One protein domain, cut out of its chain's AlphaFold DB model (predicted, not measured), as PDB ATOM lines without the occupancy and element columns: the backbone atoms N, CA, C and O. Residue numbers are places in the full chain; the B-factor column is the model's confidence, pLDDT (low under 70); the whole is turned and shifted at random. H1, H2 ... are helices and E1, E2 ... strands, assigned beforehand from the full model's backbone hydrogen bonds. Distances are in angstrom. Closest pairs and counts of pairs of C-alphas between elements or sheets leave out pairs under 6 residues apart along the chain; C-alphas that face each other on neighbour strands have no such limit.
ATOM      1  N   ILE A   2      29.349-101.934  77.198       52.50
ATOM      2  CA  ILE A   2      28.272-101.435  78.106       52.50
ATOM      3  C   ILE A   2      28.458-102.017  79.519       52.50
ATOM      4  O   ILE A   2      28.346-101.308  80.512       52.50
ATOM      5  N   SER A   3      28.851-103.292  79.588       52.84
ATOM      6  CA  SER A   3      29.314-103.969  80.804       52.84
ATOM      7  C   SER A   3      30.426-103.223  81.540       52.84
ATOM      8  O   SER A   3      30.442-103.227  82.760       52.84
ATOM      9  N   ASP A   4      31.340-102.586  80.810       58.16
ATOM     10  CA  ASP A   4      32.554-101.980  81.361       58.16
ATOM     11  C   ASP A   4      32.247-100.564  81.852       58.16
ATOM     12  O   ASP A   4      32.725-100.162  82.904       58.16
ATOM     13  N   VAL A   5      31.359 -99.844  81.154       60.25
ATOM     14  CA  VAL A   5      30.785 -98.573  81.623       60.25
ATOM     15  C   VAL A   5      29.971 -98.794  82.891       60.25
ATOM     16  O   VAL A   5      30.149 -98.064  83.859       60.25
ATOM     17  N   LEU A   6      29.125 -99.829  82.918       64.12
ATOM     18  CA  LEU A   6      28.382-100.206  84.118       64.12
ATOM     19  C   LEU A   6      29.316-100.684  85.229       64.12
ATOM     20  O   LEU A   6      29.085-100.346  86.378       64.12
ATOM     21  N   ALA A   7      30.390-101.407  84.913       63.91
ATOM     22  CA  ALA A   7      31.377-101.822  85.904       63.91
ATOM     23  C   ALA A   7      32.159-100.633  86.473       63.91
ATOM     24  O   ALA A   7      32.404-100.616  87.670       63.91
ATOM     25  N   VAL A   8      32.518 -99.629  85.668       65.31
ATOM     26  CA  VAL A   8      33.163 -98.393  86.147       65.31
ATOM     27  C   VAL A   8      32.177 -97.555  86.958       65.31
ATOM     28  O   VAL A   8      32.518 -97.097  88.044       65.31
ATOM     29  N   TYR A   9      30.944 -97.402  86.472       66.94
ATOM     30  CA  TYR A   9      29.872 -96.717  87.190       66.94
ATOM     31  C   TYR A   9      29.616 -97.376  88.552       66.94
ATOM     32  O   TYR A   9      29.654 -96.696  89.577       66.94
ATOM     33  N   ASN A  10      29.432 -98.699  88.567       66.75
ATOM     34  CA  ASN A  10      29.222 -99.488  89.776       66.75
ATOM     35  C   ASN A  10      30.454 -99.457  90.670       66.75
ATOM     36  O   ASN A  10      30.305 -99.206  91.851       66.75
ATOM     37  N   LEU A  11      31.672 -99.598  90.135       67.62
ATOM     38  CA  LEU A  11      32.899 -99.472  90.921       67.62
ATOM     39  C   LEU A  11      32.929 -98.133  91.657       67.62
ATOM     40  O   LEU A  11      33.254 -98.103  92.835       67.62
ATOM     41  N   ILE A  12      32.582 -97.033  90.995       65.62
ATOM     42  CA  ILE A  12      32.653 -95.699  91.594       65.62
ATOM     43  C   ILE A  12      31.538 -95.503  92.628       65.62
ATOM     44  O   ILE A  12      31.822 -95.049  93.735       65.62
ATOM     45  N   LYS A  13      30.309 -95.922  92.307       65.81
ATOM     46  CA  LYS A  13      29.155 -95.891  93.222       65.81
ATOM     47  C   LYS A  13      29.320 -96.800  94.443       65.81
ATOM     48  O   LYS A  13      29.007 -96.387  95.548       65.81
ATOM     49  N   GLU A  14      29.811 -98.020  94.258       66.62
ATOM     50  CA  GLU A  14      29.988 -99.024  95.316       66.62
ATOM     51  C   GLU A  14      31.253 -98.773  96.151       66.62
ATOM     52  O   GLU A  14      31.329 -99.170  97.312       66.62
ATOM     53  N   THR A  15      32.267 -98.114  95.582       60.59
ATOM     54  CA  THR A  15      33.484 -97.735  96.324       60.59
ATOM     55  C   THR A  15      33.262 -96.490  97.182       60.59
ATOM     56  O   THR A  15      33.985 -96.288  98.164       60.59
ATOM     57  N   VAL A  16      32.281 -95.650  96.835       56.53
ATOM     58  CA  VAL A  16      32.002 -94.390  97.524       56.53
ATOM     59  C   VAL A  16      30.488 -94.136  97.537       56.53
ATOM     60  O   VAL A  16      29.939 -93.606  96.574       56.53
ATOM     61  N   ASP A  17      29.826 -94.437  98.660       55.38
ATOM     62  CA  ASP A  17      28.379 -94.195  98.852       55.38
ATOM     63  C   ASP A  17      27.961 -92.728  98.585       55.38
ATOM     64  O   ASP A  17      26.815 -92.454  98.237       55.38
ATOM     65  N   GLU A  18      28.903 -91.784  98.708       57.59
ATOM     66  CA  GLU A  18      28.714 -90.339  98.503       57.59
ATOM     67  C   GLU A  18      29.454 -89.780  97.269       57.59
ATOM     68  O   GLU A  18      29.581 -88.560  97.141       57.59
ATOM     69  N   ALA A  19      29.977 -90.620  96.358       62.50
ATOM     70  CA  ALA A  19      30.665 -90.092  95.175       62.50
ATOM     71  C   ALA A  19      29.694 -89.254  94.346       62.50
ATOM     72  O   ALA A  19      28.667 -89.737  93.855       62.50
ATOM     73  N   SER A  20      30.063 -87.990  94.160       70.75
ATOM     74  CA  SER A  20      29.373 -87.111  93.229       70.75
ATOM     75  C   SER A  20      29.792 -87.538  91.831       70.75
ATOM     76  O   SER A  20      30.867 -87.193  91.353       70.75
ATOM     77  N   VAL A  21      28.979 -88.386  91.213       81.00
ATOM     78  CA  VAL A  21      29.184 -88.861  89.848       81.00
ATOM     79  C   VAL A  21      28.370 -87.990  88.913       81.00
ATOM     80  O   VAL A  21      27.147 -87.941  89.031       81.00
ATOM     81  N   LEU A  22      29.044 -87.364  87.953       89.44
ATOM     82  CA  LEU A  22      28.375 -86.666  86.863       89.44
ATOM     83  C   LEU A  22      28.206 -87.617  85.688       89.44
ATOM     84  O   LEU A  22      29.086 -88.429  85.397       89.44
ATOM     85  N   ASN A  23      27.089 -87.525  84.986       91.31
ATOM     86  CA  ASN A  23      26.885 -88.271  83.758       91.31
ATOM     87  C   ASN A  23      25.944 -87.529  82.812       91.31
ATOM     88  O   ASN A  23      24.961 -86.933  83.235       91.31
ATOM     89  N   ALA A  24      26.239 -87.580  81.518       94.38
ATOM     90  CA  ALA A  24      25.363 -87.045  80.486       94.38
ATOM     91  C   ALA A  24      25.432 -87.893  79.216       94.38
ATOM     92  O   ALA A  24      26.499 -88.379  78.839       94.38
ATOM     93  N   LEU A  25      24.286 -88.068  78.561       94.31
ATOM     94  CA  LEU A  25      24.146 -88.753  77.281       94.31
ATOM     95  C   LEU A  25      24.080 -87.723  76.158       94.31
ATOM     96  O   LEU A  25      23.268 -86.796  76.197       94.31
ATOM     97  N   PHE A  26      24.880 -87.932  75.121       95.88
ATOM     98  CA  PHE A  26      24.928 -87.095  73.934       95.88
ATOM     99  C   PHE A  26      24.600 -87.903  72.683       95.88
ATOM    100  O   PHE A  26      24.976 -89.064  72.528       95.88
ATOM    101  N   SER A  27      23.893 -87.243  71.778       94.88
ATOM    102  CA  SER A  27      23.717 -87.655  70.395       94.88
ATOM    103  C   SER A  27      25.036 -87.535  69.623       94.88
ATOM    104  O   SER A  27      25.904 -86.737  69.986       94.88
ATOM    105  N   PHE A  28      25.177 -88.259  68.510       92.50
ATOM    106  CA  PHE A  28      26.346 -88.149  67.618       92.50
ATOM    107  C   PHE A  28      26.605 -86.720  67.090       92.50
ATOM    108  O   PHE A  28      27.703 -86.399  66.644       92.50
ATOM    109  N   ASP A  29      25.591 -85.860  67.083       91.94
ATOM    110  CA  ASP A  29      25.700 -84.457  66.673       91.94
ATOM    111  C   ASP A  29      26.025 -83.517  67.845       91.94
ATOM    112  O   ASP A  29      26.007 -82.298  67.684       91.94
ATOM    113  N   GLY A  30      26.362 -84.071  69.013       91.31
ATOM    114  CA  GLY A  30      26.762 -83.319  70.202       91.31
ATOM    115  C   GLY A  30      25.581 -82.756  70.986       91.31
ATOM    116  O   GLY A  30      25.784 -82.137  72.030       91.31
ATOM    117  N   THR A  31      24.348 -82.992  70.533       95.19
ATOM    118  CA  THR A  31      23.146 -82.608  71.272       95.19
ATOM    119  C   THR A  31      23.037 -83.451  72.536       95.19
ATOM    120  O   THR A  31      22.995 -84.681  72.467       95.19
ATOM    121  N   ARG A  32      22.959 -82.808  73.706       96.31
ATOM    122  CA  ARG A  32      22.671 -83.514  74.959       96.31
ATOM    123  C   ARG A  32      21.247 -84.069  74.912       96.31
ATOM    124  O   ARG A  32      20.310 -83.325  74.641       96.31
ATOM    125  N   LYS A  33      21.097 -85.361  75.192       95.50
ATOM    126  CA  LYS A  33      19.797 -86.027  75.335       95.50
ATOM    127  C   LYS A  33      19.341 -86.034  76.789       95.50
ATOM    128  O   LYS A  33      18.200 -85.683  77.058       95.50
ATOM    129  N   GLU A  34      20.231 -86.405  77.710       93.81
ATOM    130  CA  GLU A  34      19.922 -86.584  79.137       93.81
ATOM    131  C   GLU A  34      21.148 -86.307  80.027       93.81
ATOM    132  O   GLU A  34      22.283 -86.304  79.543       93.81
ATOM    133  N   GLY A  35      20.916 -86.117  81.330       92.50
ATOM    134  CA  GLY A  35      21.947 -86.015  82.370       92.50
ATOM    135  C   GLY A  35      22.406 -84.593  82.704       92.50
ATOM    136  O   GLY A  35      21.722 -83.614  82.408       92.50
ATOM    137  N   ASP A  36      23.555 -84.491  83.367       93.38
ATOM    138  CA  ASP A  36      24.023 -83.282  84.043       93.38
ATOM    139  C   ASP A  36      24.353 -82.121  83.090       93.38
ATOM    140  O   ASP A  36      25.152 -82.239  82.155       93.38
ATOM    141  N   GLU A  37      23.799 -80.939  83.382       93.81
ATOM    142  CA  GLU A  37      23.962 -79.760  82.525       93.81
ATOM    143  C   GLU A  37      25.378 -79.180  82.512       93.81
ATOM    144  O   GLU A  37      25.766 -78.494  81.558       93.81
ATOM    145  N   VAL A  38      26.151 -79.474  83.558       92.75
ATOM    146  CA  VAL A  38      27.525 -78.993  83.724       92.75
ATOM    147  C   VAL A  38      28.492 -79.632  82.726       92.75
ATOM    148  O   VAL A  38      29.477 -78.997  82.357       92.75
ATOM    149  N   ILE A  39      28.205 -80.846  82.237       93.44
ATOM    150  CA  ILE A  39      29.046 -81.517  81.239       93.44
ATOM    151  C   ILE A  39      28.755 -80.911  79.873       93.44
ATOM    152  O   ILE A  39      27.697 -81.158  79.296       93.44
ATOM    153  N   LYS A  40      29.691 -80.149  79.313       94.44
ATOM    154  CA  LYS A  40      29.531 -79.521  77.995       94.44
ATOM    155  C   LYS A  40      30.427 -80.193  76.968       94.44
ATOM    156  O   LYS A  40      31.603 -80.435  77.229       94.44
ATOM    157  N   VAL A  41      29.862 -80.465  75.795       94.19
ATOM    158  CA  VAL A  41      30.579 -81.039  74.654       94.19
ATOM    159  C   VAL A  41      30.445 -80.098  73.465       94.19
ATOM    160  O   VAL A  41      29.342 -79.667  73.130       94.19
ATOM    161  N   ARG A  42      31.568 -79.783  72.823       93.69
ATOM    162  CA  ARG A  42      31.632 -79.019  71.572       93.69
ATOM    163  C   ARG A  42      32.015 -79.935  70.421       93.69
ATOM    164  O   ARG A  42      32.701 -80.932  70.622       93.69
ATOM    165  N   ILE A  43      31.598 -79.572  69.211       93.12
ATOM    166  CA  ILE A  43      32.010 -80.257  67.984       93.12
ATOM    167  C   ILE A  43      32.882 -79.338  67.146       93.12
ATOM    168  O   ILE A  43      32.448 -78.277  66.701       93.12
ATOM    169  N   ASN A  44      34.082 -79.822  66.858       89.38
ATOM    170  CA  ASN A  44      35.042 -79.211  65.960       89.38
ATOM    171  C   ASN A  44      35.035 -79.994  64.639       89.38
ATOM    172  O   ASN A  44      35.578 -81.099  64.551       89.38
ATOM    173  N   LYS A  45      34.374 -79.455  63.607       84.69
ATOM    174  CA  LYS A  45      34.292 -80.096  62.285       84.69
ATOM    175  C   LYS A  45      35.562 -79.829  61.479       84.69
ATOM    176  O   LYS A  45      35.912 -78.675  61.257       84.69
ATOM    177  N   ALA A  46      36.210 -80.895  61.016       78.94
ATOM    178  CA  ALA A  46      37.303 -80.821  60.047       78.94
ATOM    179  C   ALA A  46      36.769 -80.948  58.610       78.94
ATOM    180  O   ALA A  46      37.181 -80.203  57.726       78.94
ATOM    181  N   THR A  47      35.819 -81.863  58.390       82.12
ATOM    182  CA  THR A  47      35.067 -82.044  57.136       82.12
ATOM    183  C   THR A  47      33.629 -82.479  57.447       82.12
ATOM    184  O   THR A  47      33.289 -82.718  58.607       82.12
ATOM    185  N   ASP A  48      32.777 -82.646  56.430       82.69
ATOM    186  CA  ASP A  48      31.406 -83.160  56.614       82.69
ATOM    187  C   ASP A  48      31.358 -84.560  57.247       82.69
ATOM    188  O   ASP A  48      30.390 -84.912  57.923       82.69
ATOM    189  N   ASN A  49      32.420 -85.347  57.056       85.19
ATOM    190  CA  ASN A  49      32.522 -86.718  57.544       85.19
ATOM    191  C   ASN A  49      33.576 -86.888  58.642       85.19
ATOM    192  O   ASN A  49      33.760 -88.002  59.121       85.19
ATOM    193  N   GLN A  50      34.273 -85.821  59.044       88.62
ATOM    194  CA  GLN A  50      35.287 -85.868  60.095       88.62
ATOM    195  C   GLN A  50      35.091 -84.731  61.083       88.62
ATOM    196  O   GLN A  50      35.187 -83.553  60.739       88.62
ATOM    197  N   TRP A  51      34.873 -85.094  62.338       91.38
ATOM    198  CA  TRP A  51      34.735 -84.138  63.425       91.38
ATOM    199  C   TRP A  51      35.361 -84.680  64.699       91.38
ATOM    200  O   TRP A  51      35.479 -85.891  64.885       91.38
ATOM    201  N   PHE A  52      35.752 -83.776  65.582       92.25
ATOM    202  CA  PHE A  52      36.207 -84.104  66.924       92.25
ATOM    203  C   PHE A  52      35.239 -83.510  67.934       92.25
ATOM    204  O   PHE A  52      34.801 -82.368  67.793       92.25
ATOM    205  N   TYR A  53      34.915 -84.294  68.947       94.25
ATOM    206  CA  TYR A  53      34.264 -83.818  70.150       94.25
ATOM    207  C   TYR A  53      35.321 -83.265  71.098       94.25
ATOM    208  O   TYR A  53      36.417 -83.817  71.211       94.25
ATOM    209  N   GLU A  54      34.967 -82.194  71.789       93.56
ATOM    210  CA  GLU A  54      35.761 -81.593  72.849       93.56
ATOM    211  C   GLU A  54      34.905 -81.499  74.108       93.56
ATOM    212  O   GLU A  54      33.850 -80.864  74.089       93.56
ATOM    213  N   ILE A  55      35.339 -82.143  75.191       91.44
ATOM    214  CA  ILE A  55      34.678 -82.012  76.494       91.44
ATOM    215  C   ILE A  55      35.286 -80.817  77.226       91.44
ATOM    216  O   ILE A  55      36.501 -80.769  77.440       91.44
ATOM    217  N   GLU A  56      34.444 -79.865  77.632       91.81
ATOM    218  CA  GLU A  56      34.891 -78.745  78.460       91.81
ATOM    219  C   GLU A  56      35.338 -79.263  79.837       91.81
ATOM    220  O   GLU A  56      34.592 -80.014  80.476       91.81
ATOM    221  N   PRO A  57      36.530 -78.872  80.324       89.19
ATOM    222  CA  PRO A  57      36.969 -79.227  81.666       89.19
ATOM    223  C   PRO A  57      35.983 -78.737  82.729       89.19
ATOM    224  O   PRO A  57      35.444 -77.634  82.629       89.19
ATOM    225  N   TYR A  58      35.814 -79.530  83.782       90.12
ATOM    226  CA  TYR A  58      35.038 -79.159  84.958       90.12
ATOM    227  C   TYR A  58      35.884 -79.384  86.211       90.12
ATOM    228  O   TYR A  58      36.563 -80.405  86.325       90.12
ATOM    229  N   GLU A  59      35.897 -78.400  87.107       91.12
ATOM    230  CA  GLU A  59      36.826 -78.334  88.241       91.12
ATOM    231  C   GLU A  59      36.756 -79.592  89.115       91.12
ATOM    232  O   GLU A  59      35.674 -80.029  89.497       91.12
ATOM    233  N   ASP A  60      37.919 -80.178  89.409       89.25
ATOM    234  CA  ASP A  60      38.117 -81.422  90.170       89.25
ATOM    235  C   ASP A  60      37.584 -82.718  89.539       89.25
ATOM    236  O   ASP A  60      37.766 -83.794  90.117       89.25
ATOM    237  N   TYR A  61      36.975 -82.663  88.351       90.25
ATOM    238  CA  TYR A  61      36.445 -83.842  87.668       90.25
ATOM    239  C   TYR A  61      37.329 -84.310  86.513       90.25
ATOM    240  O   TYR A  61      37.786 -83.536  85.673       90.25
ATOM    241  N   ILE A  62      37.488 -85.629  86.421       88.38
ATOM    242  CA  ILE A  62      37.938 -86.313  85.212       88.38
ATOM    243  C   ILE A  62      36.698 -86.774  84.456       88.38
ATOM    244  O   ILE A  62      35.889 -87.529  84.993       88.38
ATOM    245  N   LEU A  63      36.565 -86.309  83.214       89.56
ATOM    246  CA  LEU A  63      35.446 -86.611  82.328       89.56
ATOM    247  C   LEU A  63      35.902 -87.598  81.248       89.56
ATOM    248  O   LEU A  63      36.880 -87.343  80.547       89.56
ATOM    249  N   ILE A  64      35.202 -88.723  81.120       88.00
ATOM    250  CA  ILE A  64      35.554 -89.818  80.212       88.00
ATOM    251  C   ILE A  64      34.368 -90.120  79.288       88.00
ATOM    252  O   ILE A  64      33.285 -90.452  79.782       88.00
ATOM    253  N   PRO A  65      34.549 -90.035  77.959       90.38
ATOM    254  CA  PRO A  65      33.523 -90.409  76.999       90.38
ATOM    255  C   PRO A  65      33.507 -91.918  76.724       90.38
ATOM    256  O   PRO A  65      34.549 -92.556  76.582       90.38
ATOM    257  N   PHE A  66      32.311 -92.472  76.540       88.75
ATOM    258  CA  PHE A  66      32.075 -93.870  76.196       88.75
ATOM    259  C   PHE A  66      31.000 -93.992  75.111       88.75
ATOM    260  O   PHE A  66      29.896 -93.476  75.292       88.75
ATOM    261  N   PRO A  67      31.267 -94.699  74.002       91.25
ATOM    262  CA  PRO A  67      30.267 -94.896  72.962       91.25
ATOM    263  C   PRO A  67      29.162 -95.845  73.442       91.25
ATOM    264  O   PRO A  67      29.428 -96.834  74.129       91.25
ATOM    265  N   VAL A  68      27.919 -95.582  73.035       86.50
ATOM    266  CA  VAL A  68      26.770 -96.454  73.342       86.50
ATOM    267  C   VAL A  68      26.852 -97.774  72.563       86.50
ATOM    268  O   VAL A  68      26.449 -98.821  73.069       86.50
ATOM    269  N   ASN A  69      27.398 -97.752  71.341       78.69
ATOM    270  CA  ASN A  69      27.562 -98.941  70.502       78.69
ATOM    271  C   ASN A  69      29.007 -99.470  70.543       78.69
ATOM    272  O   ASN A  69      29.961 -98.699  70.539       78.69
ATOM    273  N   GLN A  70      29.163-100.798  70.559       64.75
ATOM    274  CA  GLN A  70      30.429-101.479  70.839       64.75
ATOM    275  C   GLN A  70      31.342-101.698  69.622       64.75
ATOM    276  O   GLN A  70      32.473-102.139  69.787       64.75
ATOM    277  N   ALA A  71      30.880-101.387  68.412       79.81
ATOM    278  CA  ALA A  71      31.638-101.591  67.176       79.81
ATOM    279  C   ALA A  71      32.359-100.316  66.696       79.81
ATOM    280  O   ALA A  71      32.359-100.015  65.504       79.81
ATOM    281  N   VAL A  72      32.926 -99.533  67.621       88.25
ATOM    282  CA  VAL A  72      33.683 -98.314  67.295       88.25
ATOM    283  C   VAL A  72      34.977 -98.234  68.092       88.25
ATOM    284  O   VAL A  72      35.072 -98.738  69.211       88.25
ATOM    285  N   TYR A  73      35.953 -97.544  67.523       88.00
ATOM    286  CA  TYR A  73      37.221 -97.216  68.157       88.00
ATOM    287  C   TYR A  73      37.262 -95.728  68.488       88.00
ATOM    288  O   TYR A  73      36.697 -94.906  67.764       88.00
ATOM    289  N   VAL A  74      37.934 -95.387  69.587       88.38
ATOM    290  CA  VAL A  74      38.198 -93.994  69.958       88.38
ATOM    291  C   VAL A  74      39.515 -93.567  69.330       88.38
ATOM    292  O   VAL A  74      40.550 -94.181  69.583       88.38
ATOM    293  N   ASP A  75      39.474 -92.511  68.529       88.12
ATOM    294  CA  ASP A  75      40.661 -91.848  67.995       88.12
ATOM    295  C   ASP A  75      40.772 -90.460  68.623       88.12
ATOM    296  O   ASP A  75      39.788 -89.723  68.718       88.12
ATOM    297  N   TYR A  76      41.971 -90.117  69.081       86.75
ATOM    298  CA  TYR A  76      42.230 -88.878  69.807       86.75
ATOM    299  C   TYR A  76      42.850 -87.830  68.886       86.75
ATOM    300  O   TYR A  76      43.716 -88.142  68.069       86.75
ATOM    301  N   GLY A  77      42.411 -86.583  69.016       80.75
ATOM    302  CA  GLY A  77      42.966 -85.448  68.286       80.75
ATOM    303  C   GLY A  77      44.308 -84.994  68.859       80.75
ATOM    304  O   GLY A  77      44.723 -85.417  69.939       80.75
ATOM    305  N   LEU A  78      44.989 -84.112  68.132       78.44
ATOM    306  CA  LEU A  78      46.175 -83.405  68.616       78.44
ATOM    307  C   LEU A  78      45.766 -82.013  69.101       78.44
ATOM    308  O   LEU A  78      44.945 -81.349  68.468       78.44
ATOM    309  N   GLU A  79      46.361 -81.561  70.202       74.94
ATOM    310  CA  GLU A  79      46.326 -80.140  70.550       74.94
ATOM    311  C   GLU A  79      47.201 -79.349  69.571       74.94
ATOM    312  O   GLU A  79      48.198 -79.858  69.050       74.94
ATOM    313  N   LYS A  80      46.827 -78.091  69.315       68.31
ATOM    314  CA  LYS A  80      47.641 -77.184  68.505       68.31
ATOM    315  C   LYS A  80      49.038 -77.099  69.131       68.31
ATOM    316  O   LYS A  80      49.156 -76.903  70.334       68.31
ATOM    317  N   ASP A  81      50.068 -77.296  68.313       73.88
ATOM    318  CA  ASP A  81      51.480 -77.307  68.722       73.88
ATOM    319  C   ASP A  81      51.909 -78.504  69.607       73.88
ATOM    320  O   ASP A  81      53.044 -78.550  70.080       73.88
ATOM    321  N   SER A  82      51.053 -79.524  69.772       73.75
ATOM    322  CA  SER A  82      51.387 -80.794  70.433       73.75
ATOM    323  C   SER A  82      51.552 -81.928  69.420       73.75
ATOM    324  O   SER A  82      50.719 -82.124  68.537       73.75
ATOM    325  N   GLN A  83      52.599 -82.742  69.583       72.81
ATOM    326  CA  GLN A  83      52.730 -84.016  68.858       72.81
ATOM    327  C   GLN A  83      52.034 -85.186  69.564       72.81
ATOM    328  O   GLN A  83      51.877 -86.259  68.981       72.81
ATOM    329  N   ASN A  84      51.591 -84.980  70.808       73.50
ATOM    330  CA  ASN A  84      50.926 -86.001  71.601       73.50
ATOM    331  C   ASN A  84      49.399 -85.880  71.483       73.50
ATOM    332  O   ASN A  84      48.873 -84.762  71.557       73.50
ATOM    333  N   PRO A  85      48.676 -87.010  71.348       73.38
ATOM    334  CA  PRO A  85      47.221 -87.024  71.400       73.38
ATOM    335  C   PRO A  85      46.706 -86.460  72.724       73.38
ATOM    336  O   PRO A  85      47.231 -86.790  73.788       73.38
ATOM    337  N   SER A  86      45.666 -85.633  72.659       76.50
ATOM    338  CA  SER A  86      44.994 -85.092  73.839       76.50
ATOM    339  C   SER A  86      43.665 -85.803  74.042       76.50
ATOM    340  O   SER A  86      42.837 -85.864  73.137       76.50
ATOM    341  N   VAL A  87      43.438 -86.301  75.258       71.25
ATOM    342  CA  VAL A  87      42.179 -86.957  75.650       71.25
ATOM    343  C   VAL A  87      40.973 -86.015  75.599       71.25
ATOM    344  O   VAL A  87      39.838 -86.480  75.569       71.25
ATOM    345  N   LYS A  88      41.210 -84.697  75.557       78.44
ATOM    346  CA  LYS A  88      40.155 -83.686  75.429       78.44
ATOM    347  C   LYS A  88      39.467 -83.738  74.073       78.44
ATOM    348  O   LYS A  88      38.283 -83.440  73.998       78.44
ATOM    349  N   PHE A  89      40.207 -84.106  73.027       88.38
ATOM    350  CA  PHE A  89      39.715 -84.168  71.659       88.38
ATOM    351  C   PHE A  89      39.582 -85.625  71.254       88.38
ATOM    352  O   PHE A  89      40.579 -86.335  71.148       88.38
ATOM    353  N   PHE A  90      38.366 -86.078  70.990       91.06
ATOM    354  CA  PHE A  90      38.125 -87.467  70.621       91.06
ATOM    355  C   PHE A  90      37.113 -87.571  69.493       91.06
ATOM    356  O   PHE A  90      36.324 -86.663  69.238       91.06
ATOM    357  N   ARG A  91      37.128 -88.702  68.805       91.94
ATOM    358  CA  ARG A  91      36.134 -89.072  67.804       91.94
ATOM    359  C   ARG A  91      35.947 -90.580  67.783       91.94
ATOM    360  O   ARG A  91      36.791 -91.319  68.285       91.94
ATOM    361  N   TYR A  92      34.859 -91.024  67.167       92.69
ATOM    362  CA  TYR A  92      34.571 -92.441  66.978       92.69
ATOM    363  C   TYR A  92      34.763 -92.830  65.518       92.69
ATOM    364  O   TYR A  92      34.234 -92.164  64.629       92.69
ATOM    365  N   VAL A  93      35.510 -93.903  65.276       91.88
ATOM    366  CA  VAL A  93      35.877 -94.410  63.942       91.88
ATOM    367  C   VAL A  93      35.640 -95.920  63.866       91.88
ATOM    368  O   VAL A  93      35.529 -96.588  64.896       91.88
ATOM    369  N   SER A  94      35.530 -96.473  62.658       89.62
ATOM    370  CA  SER A  94      35.275 -97.909  62.459       89.62
ATOM    371  C   SER A  94      36.524 -98.789  62.557       89.62
ATOM    372  O   SER A  94      36.387 -99.996  62.749       89.62
ATOM    373  N   SER A  95      37.726 -98.214  62.480       85.31
ATOM    374  CA  SER A  95      38.994 -98.938  62.553       85.31
ATOM    375  C   SER A  95      39.992 -98.244  63.488       85.31
ATOM    376  O   SER A  95      40.072 -97.015  63.526       85.31
ATOM    377  N   PRO A  96      40.822 -99.003  64.228       80.44
ATOM    378  CA  PRO A  96      41.878 -98.429  65.060       80.44
ATOM    379  C   PRO A  96      43.030 -97.844  64.226       80.44
ATOM    380  O   PRO A  96      43.887 -97.144  64.757       80.44
ATOM    381  N   LEU A  97      43.070 -98.133  62.919       79.69
ATOM    382  CA  LEU A  97      44.083 -97.640  61.982       79.69
ATOM    383  C   LEU A  97      43.612 -96.393  61.216       79.69
ATOM    384  O   LEU A  97      44.147 -96.091  60.148       79.69
ATOM    385  N   SER A  98      42.647 -95.649  61.760       75.94
ATOM    386  CA  SER A  98      42.040 -94.464  61.136       75.94
ATOM    387  C   SER A  98      43.047 -93.429  60.624       75.94
ATOM    388  O   SER A  98      42.809 -92.768  59.610       75.94
ATOM    389  N   ARG A  99      44.190 -93.304  61.309       69.94
ATOM    390  CA  ARG A  99      45.295 -92.388  60.982       69.94
ATOM    391  C   ARG A  99      46.136 -92.831  59.783       69.94
ATOM    392  O   ARG A  99      46.832 -92.006  59.202       69.94
ATOM    393  N   TYR A 100      46.080 -94.110  59.418       67.00
ATOM    394  CA  TYR A 100      46.809 -94.685  58.284       67.00
ATOM    395  C   TYR A 100      45.959 -94.755  57.007       67.00
ATOM    396  O   TYR A 100      46.476 -95.078  55.939       67.00
ATOM    397  N   SER A 101      44.664 -94.434  57.095       65.75
ATOM    398  CA  SER A 101      43.795 -94.305  55.927       65.75
ATOM    399  C   SER A 101      44.129 -93.024  55.160       65.75
ATOM    400  O   SER A 101      44.158 -91.940  55.745       65.75
ATOM    401  N   GLN A 102      44.335 -93.115  53.842       58.62
ATOM    402  CA  GLN A 102      44.473 -91.918  53.005       58.62
ATOM    403  C   GLN A 102      43.209 -91.052  53.120       58.62
ATOM    404  O   GLN A 102      42.097 -91.554  52.982       58.62
ATOM    405  N   GLY A 103      43.386 -89.761  53.421       65.38
ATOM    406  CA  GLY A 103      42.281 -88.824  53.670       65.38
ATOM    407  C   GLY A 103      41.638 -88.926  55.062       65.38
ATOM    408  O   GLY A 103      40.763 -88.126  55.380       65.38
ATOM    409  N   GLY A 104      42.097 -89.858  55.906       73.94
ATOM    410  CA  GLY A 104      41.551 -90.133  57.233       73.94
ATOM    411  C   GLY A 104      40.204 -90.861  57.194       73.94
ATOM    412  O   GLY A 104      39.412 -90.728  56.265       73.94
ATOM    413  N   GLU A 105      39.921 -91.644  58.229       85.88
ATOM    414  CA  GLU A 105      38.659 -92.386  58.312       85.88
ATOM    415  C   GLU A 105      37.471 -91.468  58.656       85.88
ATOM    416  O   GLU A 105      37.646 -90.532  59.456       85.88
ATOM    417  N   PRO A 106      36.280 -91.692  58.062       89.25
ATOM    418  CA  PRO A 106      35.075 -90.982  58.457       89.25
ATOM    419  C   PRO A 106      34.671 -91.343  59.888       89.25
ATOM    420  O   PRO A 106      34.892 -92.454  60.374       89.25
ATOM    421  N   ASN A 107      34.030 -90.395  60.556       91.38
ATOM    422  CA  ASN A 107      33.435 -90.624  61.855       91.38
ATOM    423  C   ASN A 107      32.253 -91.594  61.749       91.38
ATOM    424  O   ASN A 107      31.387 -91.471  60.876       91.38
ATOM    425  N   VAL A 108      32.159 -92.497  62.719       92.31
ATOM    426  CA  VAL A 108      30.953 -93.286  62.956       92.31
ATOM    427  C   VAL A 108      29.963 -92.430  63.743       92.31
ATOM    428  O   VAL A 108      30.299 -91.836  64.769       92.31
ATOM    429  N   ARG A 109      28.718 -92.371  63.264       92.06
ATOM    430  CA  ARG A 109      27.622 -91.689  63.957       92.06
ATOM    431  C   ARG A 109      27.119 -92.579  65.081       92.06
ATOM    432  O   ARG A 109      26.359 -93.514  64.846       92.06
ATOM    433  N   VAL A 110      27.586 -92.302  66.289       91.56
ATOM    434  CA  VAL A 110      27.232 -93.051  67.489       91.56
ATOM    435  C   VAL A 110      26.971 -92.081  68.629       91.56
ATOM    436  O   VAL A 110      27.705 -91.109  68.810       91.56
ATOM    437  N   ASP A 111      25.911 -92.353  69.377       94.00
ATOM    438  CA  ASP A 111      25.641 -91.676  70.638       94.00
ATOM    439  C   ASP A 111      26.682 -92.094  71.682       94.00
ATOM    440  O   ASP A 111      27.267 -93.180  71.606       94.00
ATOM    441  N   PHE A 112      26.910 -91.255  72.681       92.75
ATOM    442  CA  PHE A 112      27.926 -91.514  73.694       92.75
ATOM    443  C   PHE A 112      27.554 -90.918  75.045       92.75
ATOM    444  O   PHE A 112      26.939 -89.859  75.140       92.75
ATOM    445  N   PHE A 113      27.962 -91.607  76.103       92.25
ATOM    446  CA  PHE A 113      27.917 -91.099  77.463       92.25
ATOM    447  C   PHE A 113      29.215 -90.375  77.783       92.25
ATOM    448  O   PHE A 113      30.284 -90.792  77.352       92.25
ATOM    449  N   VAL A 114      29.137 -89.332  78.594       91.00
ATOM    450  CA  VAL A 114      30.292 -88.772  79.289       91.00
ATOM    451  C   VAL A 114      30.070 -89.001  80.769       91.00
ATOM    452  O   VAL A 114      29.039 -88.608  81.309       91.00
ATOM    453  N   PHE A 115      31.031 -89.654  81.402       89.62
ATOM    454  CA  PHE A 115      31.019 -89.945  82.823       89.62
ATOM    455  C   PHE A 115      32.090 -89.111  83.521       89.62
ATOM    456  O   PHE A 115      33.225 -89.042  83.054       89.62
ATOM    457  N   GLY A 116      31.736 -88.491  84.639       89.38
ATOM    458  CA  GLY A 116      32.616 -87.667  85.445       89.38
ATOM    459  C   GLY A 116      32.801 -88.217  86.848       89.38
ATOM    460  O   GLY A 116      31.825 -88.515  87.530       89.38
ATOM    461  N   TYR A 117      34.049 -88.268  87.308       86.56
ATOM    462  CA  TYR A 117      34.371 -88.549  88.707       86.56
ATOM    463  C   TYR A 117      35.463 -87.631  89.234       86.56
ATOM    464  O   TYR A 117      36.315 -87.161  88.479       86.56
ATOM    465  N   ARG A 118      35.483 -87.449  90.554       87.31
ATOM    466  CA  ARG A 118      36.592 -86.799  91.246       87.31
ATOM    467  C   ARG A 118      37.627 -87.834  91.678       87.31
ATOM    468  O   ARG A 118      37.288 -88.766  92.414       87.31
ATOM    469  N   PRO A 119      38.909 -87.692  91.299       84.31
ATOM    470  CA  PRO A 119      39.957 -88.587  91.785       84.31
ATOM    471  C   PRO A 119      40.081 -88.600  93.316       84.31
ATOM    472  O   PRO A 119      40.421 -89.631  93.896       84.31
ATOM    473  N   SER A 120      39.779 -87.481  93.985       82.31
ATOM    474  CA  SER A 120      39.773 -87.376  95.450       82.31
ATOM    475  C   SER A 120      38.812 -88.362  96.109       82.31
ATOM    476  O   SER A 120      39.160 -88.945  97.135       82.31
TER     477      SER A 120
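AT A GLANCE: This is residues 2 to 120 of the 130 residues of an uncharacterized protein of Candidatus Woesebacteria bacterium RIFCSPHIGHO2_12_FULL_41_24 (UniProt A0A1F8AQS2). Two twisted four-stranded sheets make a loose sandwich, only partly face to face, and helix H1 covers one face of the first sheet, running along E8 and E5. E4 of the second sheet comes near E5 at the edge of the first, and the long link before E8 reaches out to Gln 102 at one end of the longest axis. The printed part has 119 residues, with one named helix and eight named strands in the order H1 E1 E2 E3 E4 E5 E6 E7 E8. The sheets, E2 E1 E8 E5 and E3 E4 E7 E6, are antiparallel throughout, and the class is mixed. The whole is compact, with a radius of gyration of the C-alphas of 14.8 A, and elongated, spanning 49 by 31 by 24 A.

HOW THE PARTS SIT: H1, residues 2 to 15, is on the sheet of E2, residues 32 to 35, E1, residues 22 to 26, E8, residues 112 to 117, and E5, residues 62 to 67. These form two layers, a helix on one face of a sheet. H1 lies over E8 and E5 at a height over the sheet of 10.7 A, along the strands at 18 degrees to E8 on the local plane. The closest C-alphas of H1 and E5 are those of Val 5 and Phe 66, 7.3 A apart. In H1 every O i to N i+4 pair is within hydrogen-bond range. E1 and E2 form a hairpin, with N 25 and O 34 at 2.8 A. E1 is antiparallel to E8, with N 24 and O 114 at 3.0 A, and E8 to E5, with N 64 and O 115 at 2.8 A. The other sheet holds E3, residues 41 to 47, E4, residues 50 to 55, E7, residues 85 to 93, and E6, residues 73 to 78; it is strongly twisted. E3 and E4 form a hairpin, with N 44 and O 52 at 2.8 A. E4 is antiparallel to E7, with N 53 and O 90 at 2.8 A. E7 bends by 103 degrees at residue 88 and forms a hairpin with E6, with N 75 and O 91 at 2.9 A. The two sheets form a sandwich, two sheets face to face, with the facing parts 10.8 A centre to centre. The closest C-alphas of E4 and E5 are those of Ile 55 and Leu 63, 7.5 A apart. H1 and E4 are apart.

IN THESE COORDINATES: H1 begins at C-alpha 2, (28.272, -101.435, 78.106), and is 19.3 A long. E3 is 18.1 A long, E4 16.9 A, E5 16.8 A, E8 16.6 A, E6 16.5 A and E7 15.5 A; E1 and E2 are shorter. E8 ends at C-alpha 117, (34.371, -88.549, 88.707).

THE WHOLE: The two C-alphas farthest apart are those of Asp 17 and Gln 102, 48.6 A. The printed part has no cut, and the link from E7 to E8, 18 residues, is long. Mean pLDDT of the printed part is 82.3; residues 2 to 19, 70, 80 and 99 to 103 are under 70.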